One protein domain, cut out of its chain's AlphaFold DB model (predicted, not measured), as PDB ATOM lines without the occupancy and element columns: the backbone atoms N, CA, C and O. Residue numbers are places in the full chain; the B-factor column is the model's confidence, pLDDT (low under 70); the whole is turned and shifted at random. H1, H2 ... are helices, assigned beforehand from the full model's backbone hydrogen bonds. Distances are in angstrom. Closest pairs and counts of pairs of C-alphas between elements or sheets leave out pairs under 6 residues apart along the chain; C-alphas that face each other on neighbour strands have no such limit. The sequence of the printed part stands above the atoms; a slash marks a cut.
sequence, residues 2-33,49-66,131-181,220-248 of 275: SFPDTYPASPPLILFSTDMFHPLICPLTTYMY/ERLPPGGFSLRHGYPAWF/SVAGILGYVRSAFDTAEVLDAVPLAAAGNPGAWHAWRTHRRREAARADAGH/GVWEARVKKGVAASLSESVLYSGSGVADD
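AT A GLANCE: This is residues 2 to 33, 49 to 66, 131 to 181 and 220 to 248 of the 275 residues of an uncharacterized protein of Ustilaginoidea virens (UniProt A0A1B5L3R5). Loops of residues 2 to 33 and 49 to 66 wind through the middle, with H1 and short H2 on one side; H4 starts at the first half of H3 and runs off crosswise, and residues 173 to 181 stick out. The 130 printed residues, under half in named elements, are all helix in class, H1 to H5 in order, with no named strand. The whole is only just loose, close to compact, with a radius of gyration of the C-alphas of 17.1 A, spanning 52 by 48 by 34 A.

IN THESE COORDINATES: H1 is residues 132 to 144, 18.2 A, from C-alpha 132 at (-13.396, 45.079, 27.701). H2 is 146 to 151, H3 160 to 179, 28.8 A, H4 221 to 234, 19.9 A, and H5 237 to 240, ending at C-alpha 240 (-24.908, 31.260, 3.798).

HOW THE PARTS SIT: H1 and H2 only just touch, with 3 pairs of C-alphas within 8 A, only at the corner, closest at Ala 142 and Val 148, 5.6 A. H2 and H3 are close but not clearly touching, C-alphas 150 and 167 being 7.5 A apart. H3 touches H4 with residues 162 to 169 alone, closest at C-alphas 165 and 222, 5.0 A. H5 touches no helix. Every O i to N i+4 pair is within hydrogen-bond range in H2, H3 and H4, and 8 of 9 in H1; H5 is too short for one.

THE WHOLE: Cuts leave C-alpha gaps of 16.5 A from 33 to 49, 16.5 A from 66 to 131 and 22.2 A from 181 to 220. Of the links printed whole, none is long. The pLDDT is under 70 at residues 29 to 33, 49, 180 to 181 and 237 to 248.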
ATOM      1  N   SER A   2     -23.016  47.471  24.744       91.19
ATOM      2  CA  SER A   2     -23.211  48.877  25.112       91.19
ATOM      3  C   SER A   2     -22.615  49.137  26.491       91.19
ATOM      4  O   SER A   2     -22.758  48.302  27.385       91.19
ATOM      5  N   PHE A   3     -21.947  50.274  26.659       92.44
ATOM      6  CA  PHE A   3     -21.297  50.664  27.906       92.44
ATOM      7  C   PHE A   3     -22.029  51.869  28.499       92.44
ATOM      8  O   PHE A   3     -22.240  52.844  27.780       92.44
ATOM      9  N   PRO A   4     -22.426  51.826  29.778       89.88
ATOM     10  CA  PRO A   4     -22.931  53.009  30.466       89.88
ATOM     11  C   PRO A   4     -21.794  54.002  30.749       89.88
ATOM     12  O   PRO A   4     -20.651  53.598  30.948       89.88
ATOM     13  N   ASP A   5     -22.124  55.287  30.902       91.44
ATOM     14  CA  ASP A   5     -21.153  56.344  31.256       91.44
ATOM     15  C   ASP A   5     -20.457  56.109  32.609       91.44
ATOM     16  O   ASP A   5     -19.419  56.690  32.909       91.44
ATOM     17  N   THR A   6     -21.034  55.241  33.445       89.62
ATOM     18  CA  THR A   6     -20.497  54.851  34.755       89.62
ATOM     19  C   THR A   6     -19.529  53.667  34.689       89.62
ATOM     20  O   THR A   6     -19.022  53.234  35.722       89.62
ATOM     21  N   TYR A   7     -19.242  53.129  33.504       87.44
ATOM     22  CA  TYR A   7     -18.231  52.091  33.325       87.44
ATOM     23  C   TYR A   7     -16.827  52.626  33.692       87.44
ATOM     24  O   TYR A   7     -16.483  53.742  33.301       87.44
ATOM     25  N   PRO A   8     -15.989  51.865  34.431       90.31
ATOM     26  CA  PRO A   8     -16.125  50.444  34.778       90.31
ATOM     27  C   PRO A   8     -16.855  50.133  36.095       90.31
ATOM     28  O   PRO A   8     -16.916  48.968  36.491       90.31
ATOM     29  N   ALA A   9     -17.412  51.134  36.784       87.19
ATOM     30  CA  ALA A   9     -18.116  50.919  38.052       87.19
ATOM     31  C   ALA A   9     -19.444  50.159  37.879       87.19
ATOM     32  O   ALA A   9     -19.901  49.499  38.810       87.19
ATOM     33  N   SER A  10     -20.046  50.210  36.691       86.75
ATOM     34  CA  SER A  10     -21.251  49.461  36.329       86.75
ATOM     35  C   SER A  10     -20.996  48.512  35.145       86.75
ATOM     36  O   SER A  10     -20.110  48.767  34.320       86.75
ATOM     37  N   PRO A  11     -21.746  47.396  35.057       91.00
ATOM     38  CA  PRO A  11     -21.548  46.399  34.012       91.00
ATOM     39  C   PRO A  11     -21.996  46.928  32.640       91.00
ATOM     40  O   PRO A  11     -23.025  47.606  32.550       91.00
ATOM     41  N   PRO A  12     -21.298  46.579  31.546       93.38
ATOM     42  CA  PRO A  12     -21.830  46.790  30.209       93.38
ATOM     43  C   PRO A  12     -22.987  45.835  29.909       93.38
ATOM     44  O   PRO A  12     -23.072  44.730  30.447       93.38
ATOM     45  N   LEU A  13     -23.840  46.237  28.972       92.44
ATOM     46  CA  LEU A  13     -24.908  45.403  28.445       92.44
ATOM     47  C   LEU A  13     -24.441  44.675  27.178       92.44
ATOM     48  O   LEU A  13     -24.074  45.286  26.169       92.44
ATOM     49  N   ILE A  14     -24.490  43.348  27.214       94.12
ATOM     50  CA  ILE A  14     -24.184  42.481  26.074       94.12
ATOM     51  C   ILE A  14     -25.492  41.844  25.622       94.12
ATOM     52  O   ILE A  14     -26.138  41.152  26.403       94.12
ATOM     53  N   LEU A  15     -25.870  42.107  24.372       92.56
ATOM     54  CA  LEU A  15     -27.081  41.592  23.743       92.56
ATOM     55  C   LEU A  15     -26.694  40.727  22.554       92.56
ATOM     56  O   LEU A  15     -25.868  41.140  21.737       92.56
ATOM     57  N   PHE A  16     -27.337  39.575  22.448       91.19
ATOM     58  CA  PHE A  16     -27.328  38.740  21.260       91.19
ATOM     59  C   PHE A  16     -28.609  38.979  20.465       91.19
ATOM     60  O   PHE A  16     -29.692  39.038  21.038       91.19
ATOM     61  N   SER A  17     -28.481  39.153  19.150       87.06
ATOM     62  CA  SER A  17     -29.609  39.389  18.234       87.06
ATOM     63  C   SER A  17     -30.277  38.104  17.754       87.06
ATOM     64  O   SER A  17     -31.360  38.161  17.177       87.06
ATOM     65  N   THR A  18     -29.639  36.955  17.977       85.31
ATOM     66  CA  THR A  18     -30.137  35.623  17.630       85.31
ATOM     67  C   THR A  18     -30.419  34.813  18.892       85.31
ATOM     68  O   THR A  18     -29.809  35.024  19.943       85.31
ATOM     69  N   ASP A  19     -31.396  33.908  18.806       84.00
ATOM     70  CA  ASP A  19     -31.800  33.097  19.951       84.00
ATOM     71  C   ASP A  19     -30.789  31.972  20.167       84.00
ATOM     72  O   ASP A  19     -30.486  31.203  19.251       84.00
ATOM     73  N   MET A  20     -30.278  31.862  21.390       88.81
ATOM     74  CA  MET A  20     -29.307  30.841  21.764       88.81
ATOM     75  C   MET A  20     -29.739  30.149  23.045       88.81
ATOM     76  O   MET A  20     -29.985  30.778  24.075       88.81
ATOM     77  N   PHE A  21     -29.784  28.820  22.997       92.81
ATOM     78  CA  PHE A  21     -30.067  28.013  24.172       92.81
ATOM     79  C   PHE A  21     -28.809  27.891  25.033       92.81
ATOM     80  O   PHE A  21     -28.011  26.976  24.852       92.81
ATOM     81  N   HIS A  22     -28.613  28.852  25.938       94.38
ATOM     82  CA  HIS A  22     -27.388  28.978  26.721       94.38
ATOM     83  C   HIS A  22     -27.683  29.420  28.168       94.38
ATOM     84  O   HIS A  22     -28.465  30.356  28.348       94.38
ATOM     85  N   PRO A  23     -27.056  28.832  29.211       95.31
ATOM     86  CA  PRO A  23     -27.391  29.126  30.611       95.31
ATOM     87  C   PRO A  23     -27.236  30.602  30.993       95.31
ATOM     88  O   PRO A  23     -27.995  31.122  31.806       95.31
ATOM     89  N   LEU A  24     -26.266  31.296  30.392       95.31
ATOM     90  CA  LEU A  24     -25.985  32.709  30.664       95.31
ATOM     91  C   LEU A  24     -26.734  33.698  29.756       95.31
ATOM     92  O   LEU A  24     -26.525  34.892  29.918       95.31
ATOM     93  N   ILE A  25     -27.579  33.258  28.819       93.94
ATOM     94  CA  ILE A  25     -28.245  34.161  27.861       93.94
ATOM     95  C   ILE A  25     -29.745  34.147  28.099       93.94
ATOM     96  O   ILE A  25     -30.372  33.095  28.040       93.94
ATOM     97  N   CYS A  26     -30.319  35.320  28.343       92.12
ATOM     98  CA  CYS A  26     -31.762  35.495  28.418       92.12
ATOM     99  C   CYS A  26     -32.389  35.201  27.039       92.12
ATOM    100  O   CYS A  26     -31.930  35.777  26.050       92.12
ATOM    101  N   PRO A  27     -33.418  34.339  26.933       89.94
ATOM    102  CA  PRO A  27     -34.069  34.038  25.657       89.94
ATOM    103  C   PRO A  27     -34.579  35.295  24.939       89.94
ATOM    104  O   PRO A  27     -35.055  36.234  25.583       89.94
ATOM    105  N   LEU A  28     -34.543  35.303  23.601       85.44
ATOM    106  CA  LEU A  28     -35.105  36.419  22.822       85.44
ATOM    107  C   LEU A  28     -36.628  36.510  22.931       85.44
ATOM    108  O   LEU A  28     -37.209  37.593  22.866       85.44
ATOM    109  N   THR A  29     -37.284  35.367  23.115       68.81
ATOM    110  CA  THR A  29     -38.721  35.309  23.364       68.81
ATOM    111  C   THR A  29     -38.954  35.378  24.870       68.81
ATOM    112  O   THR A  29     -38.797  34.402  25.598       68.81
ATOM    113  N   THR A  30     -39.307  36.559  25.380       54.53
ATOM    114  CA  THR A  30     -39.841  36.653  26.743       54.53
ATOM    115  C   THR A  30     -41.248  36.063  26.737       54.53
ATOM    116  O   THR A  30     -42.186  36.707  26.279       54.53
ATOM    117  N   TYR A  31     -41.405  34.832  27.223       43.22
ATOM    118  CA  TYR A  31     -42.722  34.309  27.581       43.22
ATOM    119  C   TYR A  31     -43.121  34.829  28.972       43.22
ATOM    120  O   TYR A  31     -42.327  34.785  29.912       43.22
ATOM    121  N   MET A  32     -44.356  35.333  29.072       42.94
ATOM    122  CA  MET A  32     -45.024  35.846  30.276       42.94
ATOM    123  C   MET A  32     -45.329  34.746  31.317       42.94
ATOM    124  O   MET A  32     -46.492  34.469  31.578       42.94
ATOM    125  N   TYR A  33     -44.314  34.096  31.891       42.25
ATOM    126  CA  TYR A  33     -44.493  33.081  32.949       42.25
ATOM    127  C   TYR A  33     -43.298  33.029  33.911       42.25
ATOM    128  O   TYR A  33     -42.633  32.007  34.053       42.25
ATOM    129  N   GLU A  49     -33.297  43.388  38.157       62.22
ATOM    130  CA  GLU A  49     -32.054  42.731  37.793       62.22
ATOM    131  C   GLU A  49     -32.234  41.718  36.648       62.22
ATOM    132  O   GLU A  49     -31.289  41.021  36.255       62.22
ATOM    133  N   ARG A  50     -33.448  41.679  36.082       75.06
ATOM    134  CA  ARG A  50     -33.812  40.871  34.923       75.06
ATOM    135  C   ARG A  50     -33.137  41.435  33.676       75.06
ATOM    136  O   ARG A  50     -33.316  42.597  33.317       75.06
ATOM    137  N   LEU A  51     -32.346  40.600  33.012       85.88
ATOM    138  CA  LEU A  51     -31.701  40.975  31.760       85.88
ATOM    139  C   LEU A  51     -32.758  41.163  30.660       85.88
ATOM    140  O   LEU A  51     -33.731  40.400  30.615       85.88
ATOM    141  N   PRO A  52     -32.573  42.135  29.750       90.19
ATOM    142  CA  PRO A  52     -33.409  42.237  28.559       90.19
ATOM    143  C   PRO A  52     -33.304  40.956  27.708       90.19
ATOM    144  O   PRO A  52     -32.333  40.203  27.851       90.19
ATOM    145  N   PRO A  53     -34.268  40.702  26.806       90.44
ATOM    146  CA  PRO A  53     -34.185  39.590  25.862       90.44
ATOM    147  C   PRO A  53     -32.848  39.591  25.109       90.44
ATOM    148  O   PRO A  53     -32.389  40.639  24.654       90.44
ATOM    149  N   GLY A  54     -32.205  38.428  25.016       90.50
ATOM    150  CA  GLY A  54     -30.872  38.278  24.421       90.50
ATOM    151  C   GLY A  54     -29.718  38.746  25.315       90.50
ATOM    152  O   GLY A  54     -28.561  38.685  24.901       90.50
ATOM    153  N   GLY A  55     -29.998  39.224  26.530       93.31
ATOM    154  CA  GLY A  55     -28.994  39.713  27.466       93.31
ATOM    155  C   GLY A  55     -28.110  38.607  28.038       93.31
ATOM    156  O   GLY A  55     -28.607  37.580  28.498       93.31
ATOM    157  N   PHE A  56     -26.797  38.834  28.052       94.81
ATOM    158  CA  PHE A  56     -25.819  37.934  28.664       94.81
ATOM    159  C   PHE A  56     -25.573  38.283  30.137       94.81
ATOM    160  O   PHE A  56     -25.325  39.436  30.488       94.81
ATOM    161  N   SER A  57     -25.597  37.273  31.004       93.88
ATOM    162  CA  SER A  57     -25.375  37.417  32.438       93.88
ATOM    163  C   SER A  57     -23.891  37.461  32.788       93.88
ATOM    164  O   SER A  57     -23.150  36.495  32.604       93.88
ATOM    165  N   LEU A  58     -23.470  38.583  33.374       93.62
ATOM    166  CA  LEU A  58     -22.117  38.784  33.902       93.62
ATOM    167  C   LEU A  58     -22.003  38.443  35.396       93.62
ATOM    168  O   LEU A  58     -20.922  38.549  35.961       93.62
ATOM    169  N   ARG A  59     -23.089  37.999  36.035       91.62
ATOM    170  CA  ARG A  59     -23.176  37.775  37.490       91.62
ATOM    171  C   ARG A  59     -22.163  36.766  38.018       91.62
ATOM    172  O   ARG A  59     -21.644  36.938  39.111       91.62
ATOM    173  N   HIS A  60     -21.897  35.724  37.234       92.00
ATOM    174  CA  HIS A  60     -20.940  34.681  37.592       92.00
ATOM    175  C   HIS A  60     -19.487  35.138  37.387       92.00
ATOM    176  O   HIS A  60     -18.673  34.985  38.288       92.00
ATOM    177  N   GLY A  61     -19.164  35.741  36.237       91.25
ATOM    178  CA  GLY A  61     -17.792  36.175  35.935       91.25
ATOM    179  C   GLY A  61     -17.369  37.475  36.628       91.25
ATOM    180  O   GLY A  61     -16.179  37.722  36.782       91.25
ATOM    181  N   TYR A  62     -18.332  38.307  37.035       92.00
ATOM    182  CA  TYR A  62     -18.109  39.633  37.618       92.00
ATOM    183  C   TYR A  62     -19.109  39.928  38.752       92.00
ATOM    184  O   TYR A  62     -19.912  40.866  38.659       92.00
ATOM    185  N   PRO A  63     -19.081  39.153  39.849       88.44
ATOM    186  CA  PRO A  63     -20.052  39.280  40.939       88.44
ATOM    187  C   PRO A  63     -20.009  40.645  41.643       88.44
ATOM    188  O   PRO A  63     -21.029  41.107  42.153       88.44
ATOM    189  N   ALA A  64     -18.863  41.338  41.625       87.12
ATOM    190  CA  ALA A  64     -18.685  42.645  42.264       87.12
ATOM    191  C   ALA A  64     -19.669  43.721  41.762       87.12
ATOM    192  O   ALA A  64     -20.067  44.589  42.535       87.12
ATOM    193  N   TRP A  65     -20.118  43.640  40.504       87.31
ATOM    194  CA  TRP A  65     -21.120  44.560  39.952       87.31
ATOM    195  C   TRP A  65     -22.534  44.356  40.510       87.31
ATOM    196  O   TRP A  65     -23.361  45.260  40.410       87.31
ATOM    197  N   PHE A  66     -22.821  43.186  41.083       84.62
ATOM    198  CA  PHE A  66     -24.167  42.778  41.497       84.62
ATOM    199  C   PHE A  66     -24.283  42.565  43.019       84.62
ATOM    200  O   PHE A  66     -25.385  42.467  43.544       84.62
ATOM    201  N   SER A 131     -12.133  45.042  32.325       89.25
ATOM    202  CA  SER A 131     -11.665  45.539  31.050       89.25
ATOM    203  C   SER A 131     -12.487  44.891  29.961       89.25
ATOM    204  O   SER A 131     -12.916  43.743  30.086       89.25
ATOM    205  N   VAL A 132     -12.669  45.605  28.857       90.56
ATOM    206  CA  VAL A 132     -13.396  45.079  27.701       90.56
ATOM    207  C   VAL A 132     -12.811  43.736  27.249       90.56
ATOM    208  O   VAL A 132     -13.560  42.793  27.014       90.56
ATOM    209  N   ALA A 133     -11.480  43.611  27.219       91.38
ATOM    210  CA  ALA A 133     -10.797  42.369  26.863       91.38
ATOM    211  C   ALA A 133     -11.105  41.219  27.836       91.38
ATOM    212  O   ALA A 133     -11.391  40.109  27.393       91.38
ATOM    213  N   GLY A 134     -11.108  41.478  29.149       92.12
ATOM    214  CA  GLY A 134     -11.475  40.473  30.150       92.12
ATOM    215  C   GLY A 134     -12.928  40.025  30.014       92.12
ATOM    216  O   GLY A 134     -13.233  38.838  30.143       92.12
ATOM    217  N   ILE A 135     -13.837  40.956  29.713       92.50
ATOM    218  CA  ILE A 135     -15.260  40.654  29.531       92.50
ATOM    219  C   ILE A 135     -15.453  39.779  28.294       92.50
ATOM    220  O   ILE A 135     -16.116  38.750  28.378       92.50
ATOM    221  N   LEU A 136     -14.830  40.136  27.170       93.62
ATOM    222  CA  LEU A 136     -14.881  39.338  25.943       93.62
ATOM    223  C   LEU A 136     -14.225  37.962  26.123       93.62
ATOM    224  O   LEU A 136     -14.748  36.970  25.620       93.62
ATOM    225  N   GLY A 137     -13.125  37.883  26.878       94.12
ATOM    226  CA  GLY A 137     -12.487  36.618  27.243       94.12
ATOM    227  C   GLY A 137     -13.413  35.715  28.058       94.12
ATOM    228  O   GLY A 137     -13.539  34.533  27.749       94.12
ATOM    229  N   TYR A 138     -14.127  36.284  29.033       94.62
ATOM    230  CA  TYR A 138     -15.129  35.551  29.804       94.62
ATOM    231  C   TYR A 138     -16.301  35.090  28.928       94.62
ATOM    232  O   TYR A 138     -16.659  33.915  28.970       94.62
ATOM    233  N   VAL A 139     -16.855  35.977  28.088       95.00
ATOM    234  CA  VAL A 139     -17.922  35.617  27.139       95.00
ATOM    235  C   VAL A 139     -17.478  34.441  26.281       95.00
ATOM    236  O   VAL A 139     -18.181  33.443  26.237       95.00
ATOM    237  N   ARG A 140     -16.288  34.508  25.678       94.62
ATOM    238  CA  ARG A 140     -15.727  33.406  24.888       94.62
ATOM    239  C   ARG A 140     -15.621  32.113  25.697       94.62
ATOM    240  O   ARG A 140     -16.086  31.076  25.241       94.62
ATOM    241  N   SER A 141     -15.053  32.172  26.902       94.81
ATOM    242  CA  SER A 141     -14.898  30.987  27.754       94.81
ATOM    243  C   SER A 141     -16.236  30.319  28.087       94.81
ATOM    244  O   SER A 141     -16.300  29.099  28.161       94.81
ATOM    245  N   ALA A 142     -17.321  31.091  28.207       95.31
ATOM    246  CA  ALA A 142     -18.646  30.541  28.465       95.31
ATOM    247  C   ALA A 142     -19.188  29.683  27.308       95.31
ATOM    248  O   ALA A 142     -19.991  28.793  27.564       95.31
ATOM    249  N   PHE A 143     -18.742  29.922  26.070       94.06
ATOM    250  CA  PHE A 143     -19.100  29.101  24.908       94.06
ATOM    251  C   PHE A 143     -18.087  27.984  24.628       94.06
ATOM    252  O   PHE A 143     -18.479  26.908  24.186       94.06
ATOM    253  N   ASP A 144     -16.802  28.232  24.889       93.81
ATOM    254  CA  ASP A 144     -15.717  27.316  24.518       93.81
ATOM    255  C   ASP A 144     -15.375  26.299  25.627       93.81
ATOM    256  O   ASP A 144     -14.755  25.273  25.355       93.81
ATOM    257  N   THR A 145     -15.705  26.584  26.892       93.94
ATOM    258  CA  THR A 145     -15.230  25.825  28.066       93.94
ATOM    259  C   THR A 145     -16.399  25.328  28.917       93.94
ATOM    260  O   THR A 145     -17.056  26.099  29.616       93.94
ATOM    261  N   ALA A 146     -16.635  24.014  28.900       93.56
ATOM    262  CA  ALA A 146     -17.737  23.371  29.622       93.56
ATOM    263  C   ALA A 146     -17.685  23.626  31.139       93.56
ATOM    264  O   ALA A 146     -18.714  23.847  31.779       93.56
ATOM    265  N   GLU A 147     -16.484  23.665  31.714       94.94
ATOM    266  CA  GLU A 147     -16.266  23.865  33.149       94.94
ATOM    267  C   GLU A 147     -16.764  25.237  33.622       94.94
ATOM    268  O   GLU A 147     -17.160  25.387  34.778       94.94
ATOM    269  N   VAL A 148     -16.793  26.237  32.731       94.69
ATOM    270  CA  VAL A 148     -17.360  27.555  33.047       94.69
ATOM    271  C   VAL A 148     -18.848  27.416  33.332       94.69
ATOM    272  O   VAL A 148     -19.321  27.963  34.324       94.69
ATOM    273  N   LEU A 149     -19.578  26.647  32.519       94.56
ATOM    274  CA  LEU A 149     -21.007  26.393  32.717       94.56
ATOM    275  C   LEU A 149     -21.278  25.526  33.953       94.56
ATOM    276  O   LEU A 149     -22.282  25.730  34.636       94.56
ATOM    277  N   ASP A 150     -20.372  24.603  34.284       95.25
ATOM    278  CA  ASP A 150     -20.458  23.791  35.505       95.25
ATOM    279  C   ASP A 150     -20.366  24.634  36.786       95.25
ATOM    280  O   ASP A 150     -21.008  24.301  37.792       95.25
ATOM    281  N   ALA A 151     -19.609  25.733  36.742       95.38
ATOM    282  CA  ALA A 151     -19.438  26.663  37.854       95.38
ATOM    283  C   ALA A 151     -20.595  27.672  38.001       95.38
ATOM    284  O   ALA A 151     -20.771  28.237  39.080       95.38
ATOM    285  N   VAL A 152     -21.430  27.868  36.970       92.56
ATOM    286  CA  VAL A 152     -22.537  28.839  37.019       92.56
ATOM    287  C   VAL A 152     -23.577  28.429  38.077       92.56
ATOM    288  O   VAL A 152     -24.191  27.356  37.957       92.56
ATOM    289  N   PRO A 153     -23.854  29.277  39.088       92.06
ATOM    290  CA  PRO A 153     -24.975  29.072  39.999       92.06
ATOM    291  C   PRO A 153     -26.298  29.458  39.329       92.06
ATOM    292  O   PRO A 153     -26.337  30.340  38.470       92.06
ATOM    293  N   LEU A 154     -27.406  28.850  39.764       89.38
ATOM    294  CA  LEU A 154     -28.737  29.124  39.204       89.38
ATOM    295  C   LEU A 154     -29.111  30.617  39.282       89.38
ATOM    296  O   LEU A 154     -29.636  31.162  38.320       89.38
ATOM    297  N   ALA A 155     -28.758  31.305  40.373       87.94
ATOM    298  CA  ALA A 155     -29.006  32.741  40.547       87.94
ATOM    299  C   ALA A 155     -28.257  33.639  39.537       87.94
ATOM    300  O   ALA A 155     -28.630  34.790  39.325       87.94
ATOM    301  N   ALA A 156     -27.193  33.128  38.908       90.69
ATOM    302  CA  ALA A 156     -26.468  33.829  37.853       90.69
ATOM    303  C   ALA A 156     -26.951  33.448  36.443       90.69
ATOM    304  O   ALA A 156     -26.486  34.050  35.473       90.69
ATOM    305  N   ALA A 157     -27.852  32.471  36.306       91.38
ATOM    306  CA  ALA A 157     -28.336  32.013  35.013       91.38
ATOM    307  C   ALA A 157     -29.258  33.061  34.370       91.38
ATOM    308  O   ALA A 157     -30.224  33.523  34.972       91.38
ATOM    309  N   GLY A 158     -28.975  33.407  33.114       89.06
ATOM    310  CA  GLY A 158     -29.893  34.182  32.274       89.06
ATOM    311  C   GLY A 158     -31.061  33.333  31.760       89.06
ATOM    312  O   GLY A 158     -32.127  33.862  31.467       89.06
ATOM    313  N   ASN A 159     -30.874  32.012  31.689       91.38
ATOM    314  CA  ASN A 159     -31.893  31.047  31.287       91.38
ATOM    315  C   ASN A 159     -31.863  29.821  32.217       91.38
ATOM    316  O   ASN A 159     -31.056  28.908  32.009       91.38
ATOM    317  N   PRO A 160     -32.757  29.772  33.223       90.00
ATOM    318  CA  PRO A 160     -32.872  28.636  34.136       90.00
ATOM    319  C   PRO A 160     -33.112  27.297  33.424       90.00
ATOM    320  O   PRO A 160     -32.531  26.284  33.804       90.00
ATOM    321  N   GLY A 161     -33.904  27.277  32.346       89.19
ATOM    322  CA  GLY A 161     -34.177  26.050  31.594       89.19
ATOM    323  C   GLY A 161     -32.936  25.493  30.891       89.19
ATOM    324  O   GLY A 161     -32.671  24.295  30.946       89.19
ATOM    325  N   ALA A 162     -32.124  26.363  30.285       92.31
ATOM    326  CA  ALA A 162     -30.839  25.958  29.714       92.31
ATOM    327  C   ALA A 162     -29.851  25.493  30.791       92.31
ATOM    328  O   ALA A 162     -29.103  24.544  30.558       92.31
ATOM    329  N   TRP A 163     -29.880  26.106  31.977       94.25
ATOM    330  CA  TRP A 163     -29.077  25.666  33.116       94.25
ATOM    331  C   TRP A 163     -29.456  24.251  33.581       94.25
ATOM    332  O   TRP A 163     -28.575  23.405  33.733       94.25
ATOM    333  N   HIS A 164     -30.749  23.954  33.746       92.56
ATOM    334  CA  HIS A 164     -31.202  22.611  34.124       92.56
ATOM    335  C   HIS A 164     -30.875  21.572  33.045       92.56
ATOM    336  O   HIS A 164     -30.335  20.511  33.363       92.56
ATOM    337  N   ALA A 165     -31.111  21.902  31.771       93.75
ATOM    338  CA  ALA A 165     -30.735  21.051  30.646       93.75
ATOM    339  C   ALA A 165     -29.231  20.731  30.634       93.75
ATOM    340  O   ALA A 165     -28.855  19.571  30.466       93.75
ATOM    341  N   TRP A 166     -28.377  21.733  30.876       95.38
ATOM    342  CA  TRP A 166     -26.932  21.541  31.001       95.38
ATOM    343  C   TRP A 166     -26.568  20.610  32.164       95.38
ATOM    344  O   TRP A 166     -25.804  19.663  31.984       95.38
ATOM    345  N   ARG A 167     -27.143  20.814  33.357       94.44
ATOM    346  CA  ARG A 167     -26.868  19.958  34.527       94.44
ATOM    347  C   ARG A 167     -27.245  18.498  34.275       94.44
ATOM    348  O   ARG A 167     -26.481  17.604  34.641       94.44
ATOM    349  N   THR A 168     -28.386  18.251  33.637       93.75
ATOM    350  CA  THR A 168     -28.818  16.899  33.259       93.75
ATOM    351  C   THR A 168     -27.892  16.288  32.208       93.75
ATOM    352  O   THR A 168     -27.455  15.147  32.372       93.75
ATOM    353  N   HIS A 169     -27.506  17.063  31.189       94.31
ATOM    354  CA  HIS A 169     -26.517  16.650  30.191       94.31
ATOM    355  C   HIS A 169     -25.202  16.204  30.842       94.31
ATOM    356  O   HIS A 169     -24.732  15.100  30.576       94.31
ATOM    357  N   ARG A 170     -24.658  16.994  31.775       94.56
ATOM    358  CA  ARG A 170     -23.394  16.683  32.464       94.56
ATOM    359  C   ARG A 170     -23.455  15.418  33.312       94.56
ATOM    360  O   ARG A 170     -22.520  14.622  33.283       94.56
ATOM    361  N   ARG A 171     -24.568  15.175  34.014       93.25
ATOM    362  CA  ARG A 171     -24.780  13.913  34.752       93.25
ATOM    363  C   ARG A 171     -24.794  12.708  33.811       93.25
ATOM    364  O   ARG A 171     -24.217  11.673  34.131       93.25
ATOM    365  N   ARG A 172     -25.420  12.848  32.639       91.12
ATOM    366  CA  ARG A 172     -25.470  11.796  31.619       91.12
ATOM    367  C   ARG A 172     -24.109  11.544  30.977       91.12
ATOM    368  O   ARG A 172     -23.764  10.391  30.746       91.12
ATOM    369  N   GLU A 173     -23.348  12.594  30.679       90.94
ATOM    370  CA  GLU A 173     -21.976  12.459  30.183       90.94
ATOM    371  C   GLU A 173     -21.095  11.712  31.188       90.94
ATOM    372  O   GLU A 173     -20.405  10.772  30.799       90.94
ATOM    373  N   ALA A 174     -21.189  12.052  32.477       90.31
ATOM    374  CA  ALA A 174     -20.474  11.344  33.536       90.31
ATOM    375  C   ALA A 174     -20.899   9.866  33.636       90.31
ATOM    376  O   ALA A 174     -20.045   8.986  33.674       90.31
ATOM    377  N   ALA A 175     -22.206   9.575  33.589       89.31
ATOM    378  CA  ALA A 175     -22.717   8.201  33.605       89.31
ATOM    379  C   ALA A 175     -22.263   7.379  32.383       89.31
ATOM    380  O   ALA A 175     -21.999   6.184  32.493       89.31
ATOM    381  N   ARG A 176     -22.144   8.011  31.208       87.44
ATOM    382  CA  ARG A 176     -21.604   7.373  29.996       87.44
ATOM    383  C   ARG A 176     -20.106   7.104  30.101       87.44
ATOM    384  O   ARG A 176     -19.660   6.072  29.611       87.44
ATOM    385  N   ALA A 177     -19.347   8.013  30.708       86.44
ATOM    386  CA  ALA A 177     -17.917   7.826  30.930       86.44
ATOM    387  C   ALA A 177     -17.648   6.656  31.892       86.44
ATOM    388  O   ALA A 177     -16.798   5.819  31.601       86.44
ATOM    389  N   ASP A 178     -18.433   6.553  32.968       80.88
ATOM    390  CA  ASP A 178     -18.358   5.459  33.945       80.88
ATOM    391  C   ASP A 178     -18.749   4.103  33.325       80.88
ATOM    392  O   ASP A 178     -18.009   3.123  33.418       80.88
ATOM    393  N   ALA A 179     -19.845   4.062  32.556       76.81
ATOM    394  CA  ALA A 179     -20.268   2.859  31.831       76.81
ATOM    395  C   ALA A 179     -19.268   2.417  30.744       76.81
ATOM    396  O   ALA A 179     -19.161   1.229  30.453       76.81
ATOM    397  N   GLY A 180     -18.525   3.353  30.145       59.47
ATOM    398  CA  GLY A 180     -17.471   3.061  29.171       59.47
ATOM    399  C   GLY A 180     -16.158   2.565  29.787       59.47
ATOM    400  O   GLY A 180     -15.285   2.115  29.050       59.47
ATOM    401  N   HIS A 181     -15.989   2.659  31.111       53.09
ATOM    402  CA  HIS A 181     -14.837   2.113  31.848       53.09
ATOM    403  C   HIS A 181     -15.118   0.732  32.460       53.09
ATOM    404  O   HIS A 181     -14.185   0.039  32.868       53.09
ATOM    405  N   GLY A 220     -31.812  14.962  27.089       89.12
ATOM    406  CA  GLY A 220     -31.599  15.248  25.668       89.12
ATOM    407  C   GLY A 220     -31.981  16.668  25.229       89.12
ATOM    408  O   GLY A 220     -31.781  17.014  24.062       89.12
ATOM    409  N   VAL A 221     -32.543  17.497  26.122       93.38
ATOM    410  CA  VAL A 221     -33.010  18.851  25.782       93.38
ATOM    411  C   VAL A 221     -31.837  19.742  25.392       93.38
ATOM    412  O   VAL A 221     -31.952  20.496  24.424       93.38
ATOM    413  N   TRP A 222     -30.716  19.635  26.109       93.38
ATOM    414  CA  TRP A 222     -29.500  20.387  25.810       93.38
ATOM    415  C   TRP A 222     -29.019  20.104  24.386       93.38
ATOM    416  O   TRP A 222     -28.972  21.014  23.558       93.38
ATOM    417  N   GLU A 223     -28.756  18.837  24.067       94.00
ATOM    418  CA  GLU A 223     -28.238  18.428  22.764       94.00
ATOM    419  C   GLU A 223     -29.211  18.795  21.639       94.00
ATOM    420  O   GLU A 223     -28.800  19.329  20.607       94.00
ATOM    421  N   ALA A 224     -30.514  18.557  21.834       92.44
ATOM    422  CA  ALA A 224     -31.533  18.864  20.836       92.44
ATOM    423  C   ALA A 224     -31.619  20.369  20.537       92.44
ATOM    424  O   ALA A 224     -31.706  20.770  19.372       92.44
ATOM    425  N   ARG A 225     -31.583  21.213  21.575       93.12
ATOM    426  CA  ARG A 225     -31.666  22.671  21.428       93.12
ATOM    427  C   ARG A 225     -30.389  23.264  20.848       93.12
ATOM    428  O   ARG A 225     -30.492  24.086  19.942       93.12
ATOM    429  N   VAL A 226     -29.218  22.812  21.297       91.62
ATOM    430  CA  VAL A 226     -27.928  23.233  20.732       91.62
ATOM    431  C   VAL A 226     -27.838  22.823  19.262       91.62
ATOM    432  O   VAL A 226     -27.568  23.670  18.415       91.62
ATOM    433  N   LYS A 227     -28.178  21.573  18.916       91.38
ATOM    434  CA  LYS A 227     -28.188  21.101  17.520       91.38
ATOM    435  C   LYS A 227     -29.136  21.917  16.642       91.38
ATOM    436  O   LYS A 227     -28.776  22.276  15.524       91.38
ATOM    437  N   LYS A 228     -30.331  22.239  17.147       89.88
ATOM    438  CA  LYS A 228     -31.281  23.111  16.445       89.88
ATOM    439  C   LYS A 228     -30.715  24.521  16.248       89.88
ATOM    440  O   LYS A 228     -30.864  25.064  15.159       89.88
ATOM    441  N   GLY A 229     -30.065  25.093  17.261       86.62
ATOM    442  CA  GLY A 229     -29.432  26.414  17.182       86.62
ATOM    443  C   GLY A 229     -28.291  26.465  16.161       86.62
ATOM    444  O   GLY A 229     -28.246  27.371  15.331       86.62
ATOM    445  N   VAL A 230     -27.424  25.448  16.150       87.44
ATOM    446  CA  VAL A 230     -26.350  25.310  15.150       87.44
ATOM    447  C   VAL A 230     -26.934  25.181  13.743       87.44
ATOM    448  O   VAL A 230     -26.525  25.905  12.840       87.44
ATOM    449  N   ALA A 231     -27.938  24.319  13.552       85.81
ATOM    450  CA  ALA A 231     -28.593  24.152  12.255       85.81
ATOM    451  C   ALA A 231     -29.264  25.447  11.767       85.81
ATOM    452  O   ALA A 231     -29.167  25.776  10.586       85.81
ATOM    453  N   ALA A 232     -29.911  26.198  12.664       83.12
ATOM    454  CA  ALA A 232     -30.503  27.493  12.342       83.12
ATOM    455  C   ALA A 232     -29.437  28.523  11.928       83.12
ATOM    456  O   ALA A 232     -29.641  29.229  10.948       83.12
ATOM    457  N   SER A 233     -28.287  28.544  12.610       80.06
ATOM    458  CA  SER A 233     -27.168  29.448  12.297       80.06
ATOM    459  C   SER A 233     -26.547  29.145  10.927       80.06
ATOM    460  O   SER A 233     -26.233  30.054  10.170       80.06
ATOM    461  N   LEU A 234     -26.420  27.863  10.567       77.81
ATOM    462  CA  LEU A 234     -25.942  27.442   9.242       77.81
ATOM    463  C   LEU A 234     -26.975  27.666   8.127       77.81
ATOM    464  O   LEU A 234     -26.614  27.723   6.957       77.81
ATOM    465  N   SER A 235     -28.256  27.780   8.481       76.44
ATOM    466  CA  SER A 235     -29.351  28.030   7.535       76.44
ATOM    467  C   SER A 235     -29.651  29.523   7.358       76.44
ATOM    468  O   SER A 235     -30.606  29.877   6.664       76.44
ATOM    469  N   GLU A 236     -28.879  30.409   7.996       72.56
ATOM    470  CA  GLU A 236     -29.077  31.851   7.903       72.56
ATOM    471  C   GLU A 236     -28.736  32.339   6.493       72.56
ATOM    472  O   GLU A 236     -27.577  32.385   6.076       72.56
ATOM    473  N   SER A 237     -29.769  32.708   5.737       68.50
ATOM    474  CA  SER A 237     -29.639  33.032   4.317       68.50
ATOM    475  C   SER A 237     -28.785  34.269   4.049       68.50
ATOM    476  O   SER A 237     -28.119  34.334   3.023       68.50
ATOM    477  N   VAL A 238     -28.743  35.223   4.976       66.94
ATOM    478  CA  VAL A 238     -27.895  36.417   4.858       66.94
ATOM    479  C   VAL A 238     -26.405  36.052   4.851       66.94
ATOM    480  O   VAL A 238     -25.627  36.700   4.158       66.94
ATOM    481  N   LEU A 239     -26.013  35.002   5.580       66.88
ATOM    482  CA  LEU A 239     -24.614  34.588   5.724       66.88
ATOM    483  C   LEU A 239     -24.225  33.443   4.776       66.88
ATOM    484  O   LEU A 239     -23.088  33.415   4.301       66.88
ATOM    485  N   TYR A 240     -25.164  32.528   4.496       68.62
ATOM    486  CA  TYR A 240     -24.908  31.260   3.798       68.62
ATOM    487  C   TYR A 240     -25.777  31.015   2.542       68.62
ATOM    488  O   TYR A 240     -25.559  30.014   1.858       68.62
ATOM    489  N   SER A 241     -26.750  31.876   2.185       64.25
ATOM    490  CA  SER A 241     -27.534  31.711   0.939       64.25
ATOM    491  C   SER A 241     -26.900  32.445  -0.241       64.25
ATOM    492  O   SER A 241     -26.608  33.638  -0.186       64.25
ATOM    493  N   GLY A 242     -26.730  31.725  -1.350       57.31
ATOM    494  CA  GLY A 242     -26.037  32.186  -2.554       57.31
ATOM    495  C   GLY A 242     -26.869  33.000  -3.552       57.31
ATOM    496  O   GLY A 242     -26.438  33.141  -4.691       57.31
ATOM    497  N   SER A 243     -28.054  33.507  -3.200       54.78
ATOM    498  CA  SER A 243     -28.908  34.188  -4.186       54.78
ATOM    499  C   SER A 243     -29.761  35.297  -3.569       54.78
ATOM    500  O   SER A 243     -30.831  35.025  -3.028       54.78
ATOM    501  N   GLY A 244     -29.313  36.554  -3.699       57.53
ATOM    502  CA  GLY A 244     -30.181  37.736  -3.551       57.53
ATOM    503  C   GLY A 244     -29.665  38.900  -2.699       57.53
ATOM    504  O   GLY A 244     -30.342  39.921  -2.636       57.53
ATOM    505  N   VAL A 245     -28.498  38.789  -2.057       54.91
ATOM    506  CA  VAL A 245     -27.942  39.858  -1.204       54.91
ATOM    507  C   VAL A 245     -26.751  40.521  -1.901       54.91
ATOM    508  O   VAL A 245     -25.933  39.824  -2.507       54.91
ATOM    509  N   ALA A 246     -26.696  41.859  -1.837       58.22
ATOM    510  CA  ALA A 246     -25.700  42.713  -2.487       58.22
ATOM    511  C   ALA A 246     -24.263  42.180  -2.340       58.22
ATOM    512  O   ALA A 246     -23.900  41.617  -1.307       58.22
ATOM    513  N   ASP A 247     -23.458  42.362  -3.386       57.34
ATOM    514  CA  ASP A 247     -22.114  41.780  -3.530       57.34
ATOM    515  C   ASP A 247     -21.086  42.291  -2.498       57.34
ATOM    516  O   ASP A 247     -20.004  41.729  -2.366       57.34
ATOM    517  N   ASP A 248     -21.450  43.309  -1.711       65.19
ATOM    518  CA  ASP A 248     -20.594  43.938  -0.698       65.19
ATOM    519  C   ASP A 248     -20.545  43.186   0.651       65.19
ATOM    520  O   ASP A 248     -19.812  43.586   1.558       65.19
TER     521      ASP A 248